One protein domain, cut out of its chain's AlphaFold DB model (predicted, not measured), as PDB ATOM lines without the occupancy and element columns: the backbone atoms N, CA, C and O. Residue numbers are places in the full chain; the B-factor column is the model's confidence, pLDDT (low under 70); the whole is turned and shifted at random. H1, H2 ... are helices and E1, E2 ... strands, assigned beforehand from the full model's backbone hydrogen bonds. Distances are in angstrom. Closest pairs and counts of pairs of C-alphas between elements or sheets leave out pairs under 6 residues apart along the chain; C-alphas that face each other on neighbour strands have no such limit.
ATOM      1  N   VAL A 146      79.635  16.261  23.924       93.25
ATOM      2  CA  VAL A 146      78.795  17.214  24.664       93.25
ATOM      3  C   VAL A 146      78.982  17.086  26.182       93.25
ATOM      4  O   VAL A 146      79.019  18.091  26.889       93.25
ATOM      5  N   ALA A 147      79.220  15.865  26.672       93.56
ATOM      6  CA  ALA A 147      79.477  15.573  28.079       93.56
ATOM      7  C   ALA A 147      80.737  16.268  28.630       93.56
ATOM      8  O   ALA A 147      80.793  16.565  29.819       93.56
ATOM      9  N   CYS A 148      81.727  16.598  27.789       95.94
ATOM     10  CA  CYS A 148      82.904  17.371  28.205       95.94
ATOM     11  C   CYS A 148      82.566  18.814  28.613       95.94
ATOM     12  O   CYS A 148      83.371  19.479  29.263       95.94
ATOM     13  N   TRP A 149      81.390  19.309  28.225       95.81
ATOM     14  CA  TRP A 149      80.939  20.669  28.502       95.81
ATOM     15  C   TRP A 149      79.938  20.750  29.655       95.81
ATOM     16  O   TRP A 149      79.562  21.856  30.034       95.81
ATOM     17  N   GLN A 150      79.531  19.614  30.228       94.19
ATOM     18  CA  GLN A 150      78.461  19.545  31.225       94.19
ATOM     19  C   GLN A 150      78.727  20.431  32.450       94.19
ATOM     20  O   GLN A 150      77.822  21.138  32.887       94.19
ATOM     21  N   ASP A 151      79.964  20.440  32.955       95.44
ATOM     22  CA  ASP A 151      80.325  21.200  34.158       95.44
ATOM     23  C   ASP A 151      80.605  22.679  33.862       95.44
ATOM     24  O   ASP A 151      80.269  23.558  34.652       95.44
ATOM     25  N   SER A 152      81.220  22.975  32.711       97.25
ATOM     26  CA  SER A 152      81.635  24.340  32.357       97.25
ATOM     27  C   SER A 152      80.538  25.156  31.668       97.25
ATOM     28  O   SER A 152      80.557  26.383  31.731       97.25
ATOM     29  N   HIS A 153      79.597  24.495  30.990       97.06
ATOM     30  CA  HIS A 153      78.555  25.116  30.172       97.06
ATOM     31  C   HIS A 153      77.212  24.356  30.239       97.06
ATOM     32  O   HIS A 153      76.642  24.023  29.191       97.06
ATOM     33  N   PRO A 154      76.662  24.104  31.440       95.94
ATOM     34  CA  PRO A 154      75.463  23.280  31.614       95.94
ATOM     35  C   PRO A 154      74.246  23.798  30.831       95.94
ATOM     36  O   PRO A 154      73.484  23.008  30.278       95.94
ATOM     37  N   GLU A 155      74.082  25.119  30.719       95.94
ATOM     38  CA  GLU A 155      72.992  25.731  29.950       95.94
ATOM     39  C   GLU A 155      73.080  25.389  28.454       95.94
ATOM     40  O   GLU A 155      72.098  24.943  27.864       95.94
ATOM     41  N   LYS A 156      74.268  25.501  27.845       94.69
ATOM     42  CA  LYS A 156      74.467  25.168  26.424       94.69
ATOM     43  C   LYS A 156      74.236  23.682  26.161       94.69
ATOM     44  O   LYS A 156      73.685  23.326  25.124       94.69
ATOM     45  N   VAL A 157      74.627  22.822  27.104       93.38
ATOM     46  CA  VAL A 157      74.348  21.383  27.023       93.38
ATOM     47  C   VAL A 157      72.844  21.113  27.091       93.38
ATOM     48  O   VAL A 157      72.340  20.312  26.314       93.38
ATOM     49  N   SER A 158      72.087  21.833  27.926       91.50
ATOM     50  CA  SER A 158      70.623  21.680  27.968       91.50
ATOM     51  C   SER A 158      69.937  22.004  26.630       91.50
ATOM     52  O   SER A 158      68.870  21.474  26.329       91.50
ATOM     53  N   TRP A 159      70.569  22.830  25.789       91.69
ATOM     54  CA  TRP A 159      70.073  23.168  24.455       91.69
ATOM     55  C   TRP A 159      70.441  22.143  23.377       91.69
ATOM     56  O   TRP A 159      70.008  22.303  22.238       91.69
ATOM     57  N   SER A 160      71.213  21.095  23.692       91.94
ATOM     58  CA  SER A 160      71.601  20.071  22.711       91.94
ATOM     59  C   SER A 160      70.539  18.989  22.502       91.94
ATOM     60  O   SER A 160      70.547  18.326  21.469       91.94
ATOM     61  N   SER A 161      69.594  18.819  23.430       89.75
ATOM     62  CA  SER A 161      68.534  17.800  23.345       89.75
ATOM     63  C   SER A 161      67.660  17.816  22.073       89.75
ATOM     64  O   SER A 161      67.209  16.743  21.676       89.75
ATOM     65  N   PRO A 162      67.382  18.960  21.406       93.44
ATOM     66  CA  PRO A 162      66.629  18.982  20.154       93.44
ATOM     67  C   PRO A 162      67.475  18.637  18.918       93.44
ATOM     68  O   PRO A 162      66.916  18.581  17.824       93.44
ATOM     69  N   VAL A 163      68.793  18.449  19.056       95.25
ATOM     70  CA  VAL A 163      69.680  18.071  17.950       95.25
ATOM     71  C   VAL A 163      69.542  16.574  17.676       95.25
ATOM     72  O   VAL A 163      69.544  15.758  18.595       95.25
ATOM     73  N   ALA A 164      69.453  16.216  16.400       95.81
ATOM     74  CA  ALA A 164      69.407  14.841  15.932       95.81
ATOM     75  C   ALA A 164      70.473  14.581  14.870       95.81
ATOM     76  O   ALA A 164      70.823  15.455  14.072       95.81
ATOM     77  N   ARG A 165      70.940  13.338  14.825       94.81
ATOM     78  CA  ARG A 165      71.712  12.788  13.716       94.81
ATOM     79  C   ARG A 165      70.745  12.155  12.719       94.81
ATOM     80  O   ARG A 165      69.836  11.440  13.114       94.81
ATOM     81  N   LEU A 166      70.921  12.431  11.435       96.31
ATOM     82  CA  LEU A 166      70.170  11.785  10.362       96.31
ATOM     83  C   LEU A 166      70.990  10.624   9.809       96.31
ATOM     84  O   LEU A 166      72.171  10.818   9.532       96.31
ATOM     85  N   LEU A 167      70.365   9.464   9.616       96.25
ATOM     86  CA  LEU A 167      70.898   8.360   8.823       96.25
ATOM     87  C   LEU A 167      70.067   8.238   7.540       96.25
ATOM     88  O   LEU A 167      68.998   7.628   7.515       96.25
ATOM     89  N   ILE A 168      70.555   8.876   6.482       95.25
ATOM     90  CA  ILE A 168      69.871   9.060   5.200       95.25
ATOM     91  C   ILE A 168      70.192   7.875   4.291       95.25
ATOM     92  O   ILE A 168      71.363   7.513   4.131       95.25
ATOM     93  N   ASN A 169      69.152   7.253   3.726       93.69
ATOM     94  CA  ASN A 169      69.242   6.040   2.901       93.69
ATOM     95  C   ASN A 169      70.086   4.939   3.567       93.69
ATOM     96  O   ASN A 169      70.797   4.185   2.912       93.69
ATOM     97  N   GLY A 170      70.082   4.914   4.902       93.75
ATOM     98  CA  GLY A 170      70.836   3.967   5.708       93.75
ATOM     99  C   GLY A 170      72.358   4.095   5.716       93.75
ATOM    100  O   GLY A 170      72.998   3.253   6.340       93.75
ATOM    101  N   ARG A 171      72.937   5.122   5.083       93.62
ATOM    102  CA  ARG A 171      74.397   5.215   4.925       93.62
ATOM    103  C   ARG A 171      75.006   6.599   5.057       93.62
ATOM    104  O   ARG A 171      76.180   6.687   5.392       93.62
ATOM    105  N   SER A 172      74.266   7.667   4.781       92.31
ATOM    106  CA  SER A 172      74.820   9.024   4.792       92.31
ATOM    107  C   SER A 172      74.371   9.794   6.023       92.31
ATOM    108  O   SER A 172      73.263   9.581   6.514       92.31
ATOM    109  N   LEU A 173      75.214  10.701   6.522       92.00
ATOM    110  CA  LEU A 173      74.900  11.468   7.727       92.00
ATOM    111  C   LEU A 173      74.653  12.937   7.463       92.00
ATOM    112  O   LEU A 173      75.383  13.585   6.723       92.00
ATOM    113  N   CYS A 174      73.698  13.480   8.204       93.75
ATOM    114  CA  CYS A 174      73.544  14.913   8.394       93.75
ATOM    115  C   CYS A 174      73.053  15.213   9.812       93.75
ATOM    116  O   CYS A 174      72.865  14.318  10.637       93.75
ATOM    117  N   THR A 175      72.844  16.491  10.103       94.38
ATOM    118  CA  THR A 175      72.269  16.956  11.366       94.38
ATOM    119  C   THR A 175      70.882  17.532  11.121       94.38
ATOM    120  O   THR A 175      70.638  18.175  10.097       94.38
ATOM    121  N   ALA A 176      69.975  17.316  12.066       96.31
ATOM    122  CA  ALA A 176      68.681  17.972  12.118       96.31
ATOM    123  C   ALA A 176      68.431  18.579  13.500       96.31
ATOM    124  O   ALA A 176      69.082  18.229  14.483       96.31
ATOM    125  N   TRP A 177      67.456  19.479  13.569       95.75
ATOM    126  CA  TRP A 177      67.016  20.124  14.801       95.75
ATOM    127  C   TRP A 177      65.504  20.068  14.887       95.75
ATOM    128  O   TRP A 177      64.820  20.430  13.929       95.75
ATOM    129  N   ARG A 178      64.967  19.655  16.034       95.12
ATOM    130  CA  ARG A 178      63.540  19.815  16.309       95.12
ATOM    131  C   ARG A 178      63.223  21.299  16.478       95.12
ATOM    132  O   ARG A 178      63.929  22.006  17.196       95.12
ATOM    133  N   VAL A 179      62.153  21.762  15.836       93.56
ATOM    134  CA  VAL A 179      61.749  23.173  15.832       93.56
ATOM    135  C   VAL A 179      60.333  23.322  16.373       93.56
ATOM    136  O   VAL A 179      59.372  22.835  15.781       93.56
ATOM    137  N   GLY A 180      60.206  24.063  17.475       91.12
ATOM    138  CA  GLY A 180      58.923  24.358  18.104       91.12
ATOM    139  C   GLY A 180      58.330  23.185  18.901       91.12
ATOM    140  O   GLY A 180      58.983  22.159  19.103       91.12
ATOM    141  N   PRO A 181      57.092  23.348  19.403       90.25
ATOM    142  CA  PRO A 181      56.423  22.334  20.217       90.25
ATOM    143  C   PRO A 181      55.945  21.127  19.396       90.25
ATOM    144  O   PRO A 181      55.816  20.031  19.943       90.25
ATOM    145  N   ASP A 182      55.734  21.304  18.092       92.25
ATOM    146  CA  ASP A 182      55.249  20.265  17.185       92.25
ATOM    147  C   ASP A 182      56.339  19.236  16.813       92.25
ATOM    148  O   ASP A 182      57.526  19.377  17.128       92.25
ATOM    149  N   ASN A 183      55.937  18.208  16.061       89.88
ATOM    150  CA  ASN A 183      56.832  17.226  15.444       89.88
ATOM    151  C   ASN A 183      57.415  17.758  14.125       89.88
ATOM    152  O   ASN A 183      57.197  17.189  13.056       89.88
ATOM    153  N   ARG A 184      58.122  18.892  14.192       93.81
ATOM    154  CA  ARG A 184      58.796  19.508  13.040       93.81
ATOM    155  C   ARG A 184      60.306  19.436  13.215       93.81
ATOM    156  O   ARG A 184      60.823  19.710  14.297       93.81
ATOM    157  N   LEU A 185      60.997  19.101  12.133       94.62
ATOM    158  CA  LEU A 185      62.454  19.063  12.057       94.62
ATOM    159  C   LEU A 185      62.934  20.023  10.970       94.62
ATOM    160  O   LEU A 185      62.269  20.206   9.951       94.62
ATOM    161  N   PHE A 186      64.097  20.617  11.193       94.81
ATOM    162  CA  PHE A 186      64.825  21.414  10.216       94.81
ATOM    163  C   PHE A 186      66.181  20.759   9.941       94.81
ATOM    164  O   PHE A 186      66.833  20.280  10.866       94.81
ATOM    165  N   THR A 187      66.599  20.724   8.676       95.56
ATOM    166  CA  THR A 187      67.915  20.250   8.224       95.56
ATOM    167  C   THR A 187      68.308  20.993   6.945       95.56
ATOM    168  O   THR A 187      67.535  21.795   6.417       95.56
ATOM    169  N   ASN A 188      69.510  20.743   6.435       93.06
ATOM    170  CA  ASN A 188      69.974  21.345   5.195       93.06
ATOM    171  C   ASN A 188      69.306  20.691   3.978       93.06
ATOM    172  O   ASN A 188      69.237  19.468   3.879       93.06
ATOM    173  N   ASN A 189      68.915  21.498   2.989       92.56
ATOM    174  CA  ASN A 189      68.305  20.998   1.751       92.56
ATOM    175  C   ASN A 189      69.217  20.034   0.973       92.56
ATOM    176  O   ASN A 189      68.726  19.139   0.304       92.56
ATOM    177  N   HIS A 190      70.543  20.195   1.053       90.19
ATOM    178  CA  HIS A 190      71.466  19.274   0.381       90.19
ATOM    179  C   HIS A 190      71.514  17.881   1.029       90.19
ATOM    180  O   HIS A 190      72.060  16.969   0.421       90.19
ATOM    181  N   CYS A 191      71.005  17.739   2.258       92.69
ATOM    182  CA  CYS A 191      70.917  16.464   2.964       92.69
ATOM    183  C   CYS A 191      69.633  15.724   2.608       92.69
ATOM    184  O   CYS A 191      69.663  14.533   2.341       92.69
ATOM    185  N   VAL A 192      68.502  16.435   2.657       93.38
ATOM    186  CA  VAL A 192      67.186  15.884   2.337       93.38
ATOM    187  C   VAL A 192      66.431  16.915   1.511       93.38
ATOM    188  O   VAL A 192      66.010  17.948   2.035       93.38
ATOM    189  N   SER A 193      66.266  16.635   0.219       92.25
ATOM    190  CA  SER A 193      65.609  17.555  -0.731       92.25
ATOM    191  C   SER A 193      64.265  17.045  -1.246       92.25
ATOM    192  O   SER A 193      63.501  17.794  -1.857       92.25
ATOM    193  N   THR A 194      63.950  15.767  -1.004       92.69
ATOM    194  CA  THR A 194      62.741  15.122  -1.527       92.69
ATOM    195  C   THR A 194      61.998  14.332  -0.456       92.69
ATOM    196  O   THR A 194      62.576  13.828   0.505       92.69
ATOM    197  N   ALA A 195      60.690  14.157  -0.655       93.19
ATOM    198  CA  ALA A 195      59.873  13.324   0.227       93.19
ATOM    199  C   ALA A 195      60.272  11.836   0.183       93.19
ATOM    200  O   ALA A 195      60.077  11.128   1.166       93.19
ATOM    201  N   SER A 196      60.813  11.355  -0.942       90.75
ATOM    202  CA  SER A 196      61.275   9.965  -1.068       90.75
ATOM    203  C   SER A 196      62.500   9.706  -0.194       90.75
ATOM    204  O   SER A 196      62.542   8.712   0.519       90.75
ATOM    205  N   GLU A 197      63.460  10.627  -0.208       91.19
ATOM    206  CA  GLU A 197      64.654  10.572   0.640       91.19
ATOM    207  C   GLU A 197      64.295  10.708   2.124       91.19
ATOM    208  O   GLU A 197      64.793   9.955   2.961       91.19
ATOM    209  N   LEU A 198      63.342  11.589   2.454       92.56
ATOM    210  CA  LEU A 198      62.832  11.711   3.820       92.56
ATOM    211  C   LEU A 198      62.233  10.392   4.334       92.56
ATOM    212  O   LEU A 198      62.495  10.015   5.469       92.56
ATOM    213  N   LYS A 199      61.473   9.660   3.505       92.25
ATOM    214  CA  LYS A 199      60.914   8.341   3.872       92.25
ATOM    215  C   LYS A 199      61.980   7.273   4.135       92.25
ATOM    216  O   LYS A 199      61.682   6.276   4.782       92.25
ATOM    217  N   GLN A 200      63.190   7.465   3.616       92.50
ATOM    218  CA  GLN A 200      64.332   6.565   3.783       92.50
ATOM    219  C   GLN A 200      65.341   7.082   4.821       92.50
ATOM    220  O   GLN A 200      66.419   6.507   4.985       92.50
ATOM    221  N   THR A 201      65.007   8.168   5.522       95.50
ATOM    222  CA  THR A 201      65.855   8.779   6.543       95.50
ATOM    223  C   THR A 201      65.389   8.360   7.926       95.50
ATOM    224  O   THR A 201      64.223   8.519   8.269       95.50
ATOM    225  N   GLU A 202      66.319   7.869   8.735       96.50
ATOM    226  CA  GLU A 202      66.095   7.592  10.153       96.50
ATOM    227  C   GLU A 202      66.648   8.746  10.998       96.50
ATOM    228  O   GLU A 202      67.739   9.259  10.724       96.50
ATOM    229  N   VAL A 203      65.904   9.176  12.017       96.12
ATOM    230  CA  VAL A 203      66.265  10.319  12.867       96.12
ATOM    231  C   VAL A 203      66.697   9.832  14.243       96.12
ATOM    232  O   VAL A 203      65.910   9.244  14.978       96.12
ATOM    233  N   TRP A 204      67.947  10.093  14.616       95.12
ATOM    234  CA  TRP A 204      68.562   9.640  15.862       95.12
ATOM    235  C   TRP A 204      68.716  10.792  16.853       95.12
ATOM    236  O   TRP A 204      69.587  11.652  16.708       95.12
ATOM    237  N   PHE A 205      67.905  10.779  17.904       93.75
ATOM    238  CA  PHE A 205      68.076  11.640  19.070       93.75
ATOM    239  C   PHE A 205      68.909  10.945  20.144       93.75
ATOM    240  O   PHE A 205      68.951   9.716  20.230       93.75
ATOM    241  N   ASN A 206      69.533  11.748  21.007       91.00
ATOM    242  CA  ASN A 206      70.384  11.283  22.107       91.00
ATOM    243  C   ASN A 206      71.577  10.421  21.650       91.00
ATOM    244  O   ASN A 206      72.133   9.661  22.441       91.00
ATOM    245  N   TYR A 207      71.997  10.556  20.388       92.25
ATOM    246  CA  TYR A 207      73.250   9.987  19.902       92.25
ATOM    247  C   TYR A 207      74.421  10.838  20.413       92.25
ATOM    248  O   TYR A 207      74.842  11.804  19.779       92.25
ATOM    249  N   GLN A 208      74.899  10.530  21.616       91.06
ATOM    250  CA  GLN A 208      75.991  11.241  22.285       91.06
ATOM    251  C   GLN A 208      76.684  10.322  23.293       91.06
ATOM    252  O   GLN A 208      76.101   9.325  23.705       91.06
ATOM    253  N   ARG A 209      77.908  10.642  23.727       91.38
ATOM    254  CA  ARG A 209      78.577   9.891  24.802       91.38
ATOM    255  C   ARG A 209      78.032  10.257  26.182       91.38
ATOM    256  O   ARG A 209      77.622  11.393  26.412       91.38
ATOM    257  N   THR A 210      78.033   9.285  27.092       89.81
ATOM    258  CA  THR A 210      77.534   9.450  28.472       89.81
ATOM    259  C   THR A 210      78.458  10.309  29.332       89.81
ATOM    260  O   THR A 210      77.990  11.114  30.131       89.81
ATOM    261  N   THR A 211      79.769  10.169  29.140       92.50
ATOM    262  CA  THR A 211      80.817  10.955  29.800       92.50
ATOM    263  C   THR A 211      81.792  11.502  28.763       92.50
ATOM    264  O   THR A 211      81.838  11.028  27.626       92.50
ATOM    265  N   CYS A 212      82.594  12.499  29.146       93.62
ATOM    266  CA  CYS A 212      83.646  13.034  28.282       93.62
ATOM    267  C   CYS A 212      84.623  11.922  27.866       93.62
ATOM    268  O   CYS A 212      85.180  11.254  28.737       93.62
ATOM    269  N   ASN A 213      84.809  11.711  26.558       90.25
ATOM    270  CA  ASN A 213      85.583  10.612  25.964       90.25
ATOM    271  C   ASN A 213      85.129   9.205  26.409       90.25
ATOM    272  O   ASN A 213      85.915   8.259  26.388       90.25
ATOM    273  N   GLY A 214      83.880   9.072  26.865       90.44
ATOM    274  CA  GLY A 214      83.323   7.839  27.425       90.44
ATOM    275  C   GLY A 214      82.809   6.859  26.377       90.44
ATOM    276  O   GLY A 214      83.277   6.817  25.246       90.44
ATOM    277  N   SER A 215      81.800   6.072  26.732       86.00
ATOM    278  CA  SER A 215      81.036   5.257  25.780       86.00
ATOM    279  C   SER A 215      79.823   6.020  25.238       86.00
ATOM    280  O   SER A 215      79.324   6.955  25.875       86.00
ATOM    281  N   LEU A 216      79.340   5.617  24.057       83.75
ATOM    282  CA  LEU A 216      78.062   6.078  23.506       83.75
ATOM    283  C   LEU A 216      76.914   5.817  24.494       83.75
ATOM    284  O   LEU A 216      76.928   4.841  25.246       83.75
ATOM    285  N   ALA A 217      75.922   6.705  24.494       73.81
ATOM    286  CA  ALA A 217      74.697   6.538  25.256       73.81
ATOM    287  C   ALA A 217      74.012   5.231  24.866       73.81
ATOM    288  O   ALA A 217      73.831   4.926  23.691       73.81
ATOM    289  N   THR A 218      73.575   4.487  25.878       64.69
ATOM    290  CA  THR A 218      72.883   3.206  25.700       64.69
ATOM    291  C   THR A 218      71.463   3.368  25.166       64.69
ATOM    292  O   THR A 218      70.802   2.382  24.867       64.69
ATOM    293  N   THR A 219      70.944   4.596  25.062       77.62
ATOM    294  CA  THR A 219      69.597   4.853  24.546       77.62
ATOM    295  C   THR A 219      69.624   5.932  23.473       77.62
ATOM    296  O   THR A 219      69.422   7.115  23.749       77.62
ATOM    297  N   VAL A 220      69.808   5.495  22.231       85.00
ATOM    298  CA  VAL A 220      69.516   6.299  21.042       85.00
ATOM    299  C   VAL A 220      68.024   6.165  20.743       85.00
ATOM    300  O   VAL A 220      67.497   5.054  20.663       85.00
ATOM    301  N   LYS A 221      67.314   7.286  20.608       86.75
ATOM    302  CA  LYS A 221      65.901   7.286  20.207       86.75
ATOM    303  C   LYS A 221      65.822   7.469  18.700       86.75
ATOM    304  O   LYS A 221      66.311   8.475  18.195       86.75
ATOM    305  N   ARG A 222      65.222   6.500  18.013       88.62
ATOM    306  CA  ARG A 222      65.130   6.446  16.551       88.62
ATOM    307  C   ARG A 222      63.679   6.636  16.129       88.62
ATOM    308  O   ARG A 222      62.785   6.116  16.797       88.62
ATOM    309  N   VAL A 223      63.471   7.428  15.084       81.50
ATOM    310  CA  VAL A 223      62.163   7.737  14.491       81.50
ATOM    311  C   VAL A 223      62.271   7.639  12.981       81.50
ATOM    312  O   VAL A 223      63.340   8.040  12.458       81.50
TER     313      VAL A 223
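This is residues 146 to 223 of the 223 residues of the protein "Leucine aminopeptidase-like protein" of Vibrio cholerae (UniProt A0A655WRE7). A small, strongly twisted sheet of four strands lies between two short helices, H1 and H2, at one end of the long axis and a third, H3, at the other. A tail without named elements, residues 206 to 223, runs out toward the H1 end and folds back, pairing residues 221 to 222 with E4. The printed part has 78 residues, under half in named elements, in the order H1 H2 E1 E2 E3 H3 E4, of mixed class; the sheet's order is E3 E2 E1 E4, all antiparallel. It is elongated, spanning 41 by 26 by 20 A, yet only just compact, close to loose, with a radius of gyration of the C-alphas of 13.7 A.

E2, residues 172 to 178, is 19.4 A long; E1, residues 163 to 168, 15.6 A; E4, residues 201 to 205, 13.0 A, ending at C-alpha 205 (68.076, 11.640, 19.070). E3 is residues 185 to 187, H2 154 to 158 and H3 195 to 199. H1, residues 146 to 149, begins at C-alpha 146 (78.795, 17.214, 24.664).

E1, E2 and E3 form a meander, each strand the antiparallel neighbour of the one before, with hairpins E1 and E2, and E2 and E3. N 166 and O 174 are 2.8 A apart across E1 and E2, and N 186 and O 177 2.8 A across E2 and E3. E4, an edge strand, is antiparallel to E1, with N 165 and O 204 2.9 A apart. H3 only grazes the sheet, with residues 195 to 199. H1 and H2 are not on it; they only just touch, with 3 pairs of C-alphas within 8 A, the closest those of Val 146 and Val 157, 6.5 A. Every O i to N i+4 pair is within hydrogen-bond range in H2 and H3; H1 is too short for one.

The C-alphas farthest apart, of Ser 152 and Ser 196, are 41.7 A from each other. The printed part has no cut and no long link between named elements. Mean pLDDT of the printed part is 92.0; residue 218 is under 70.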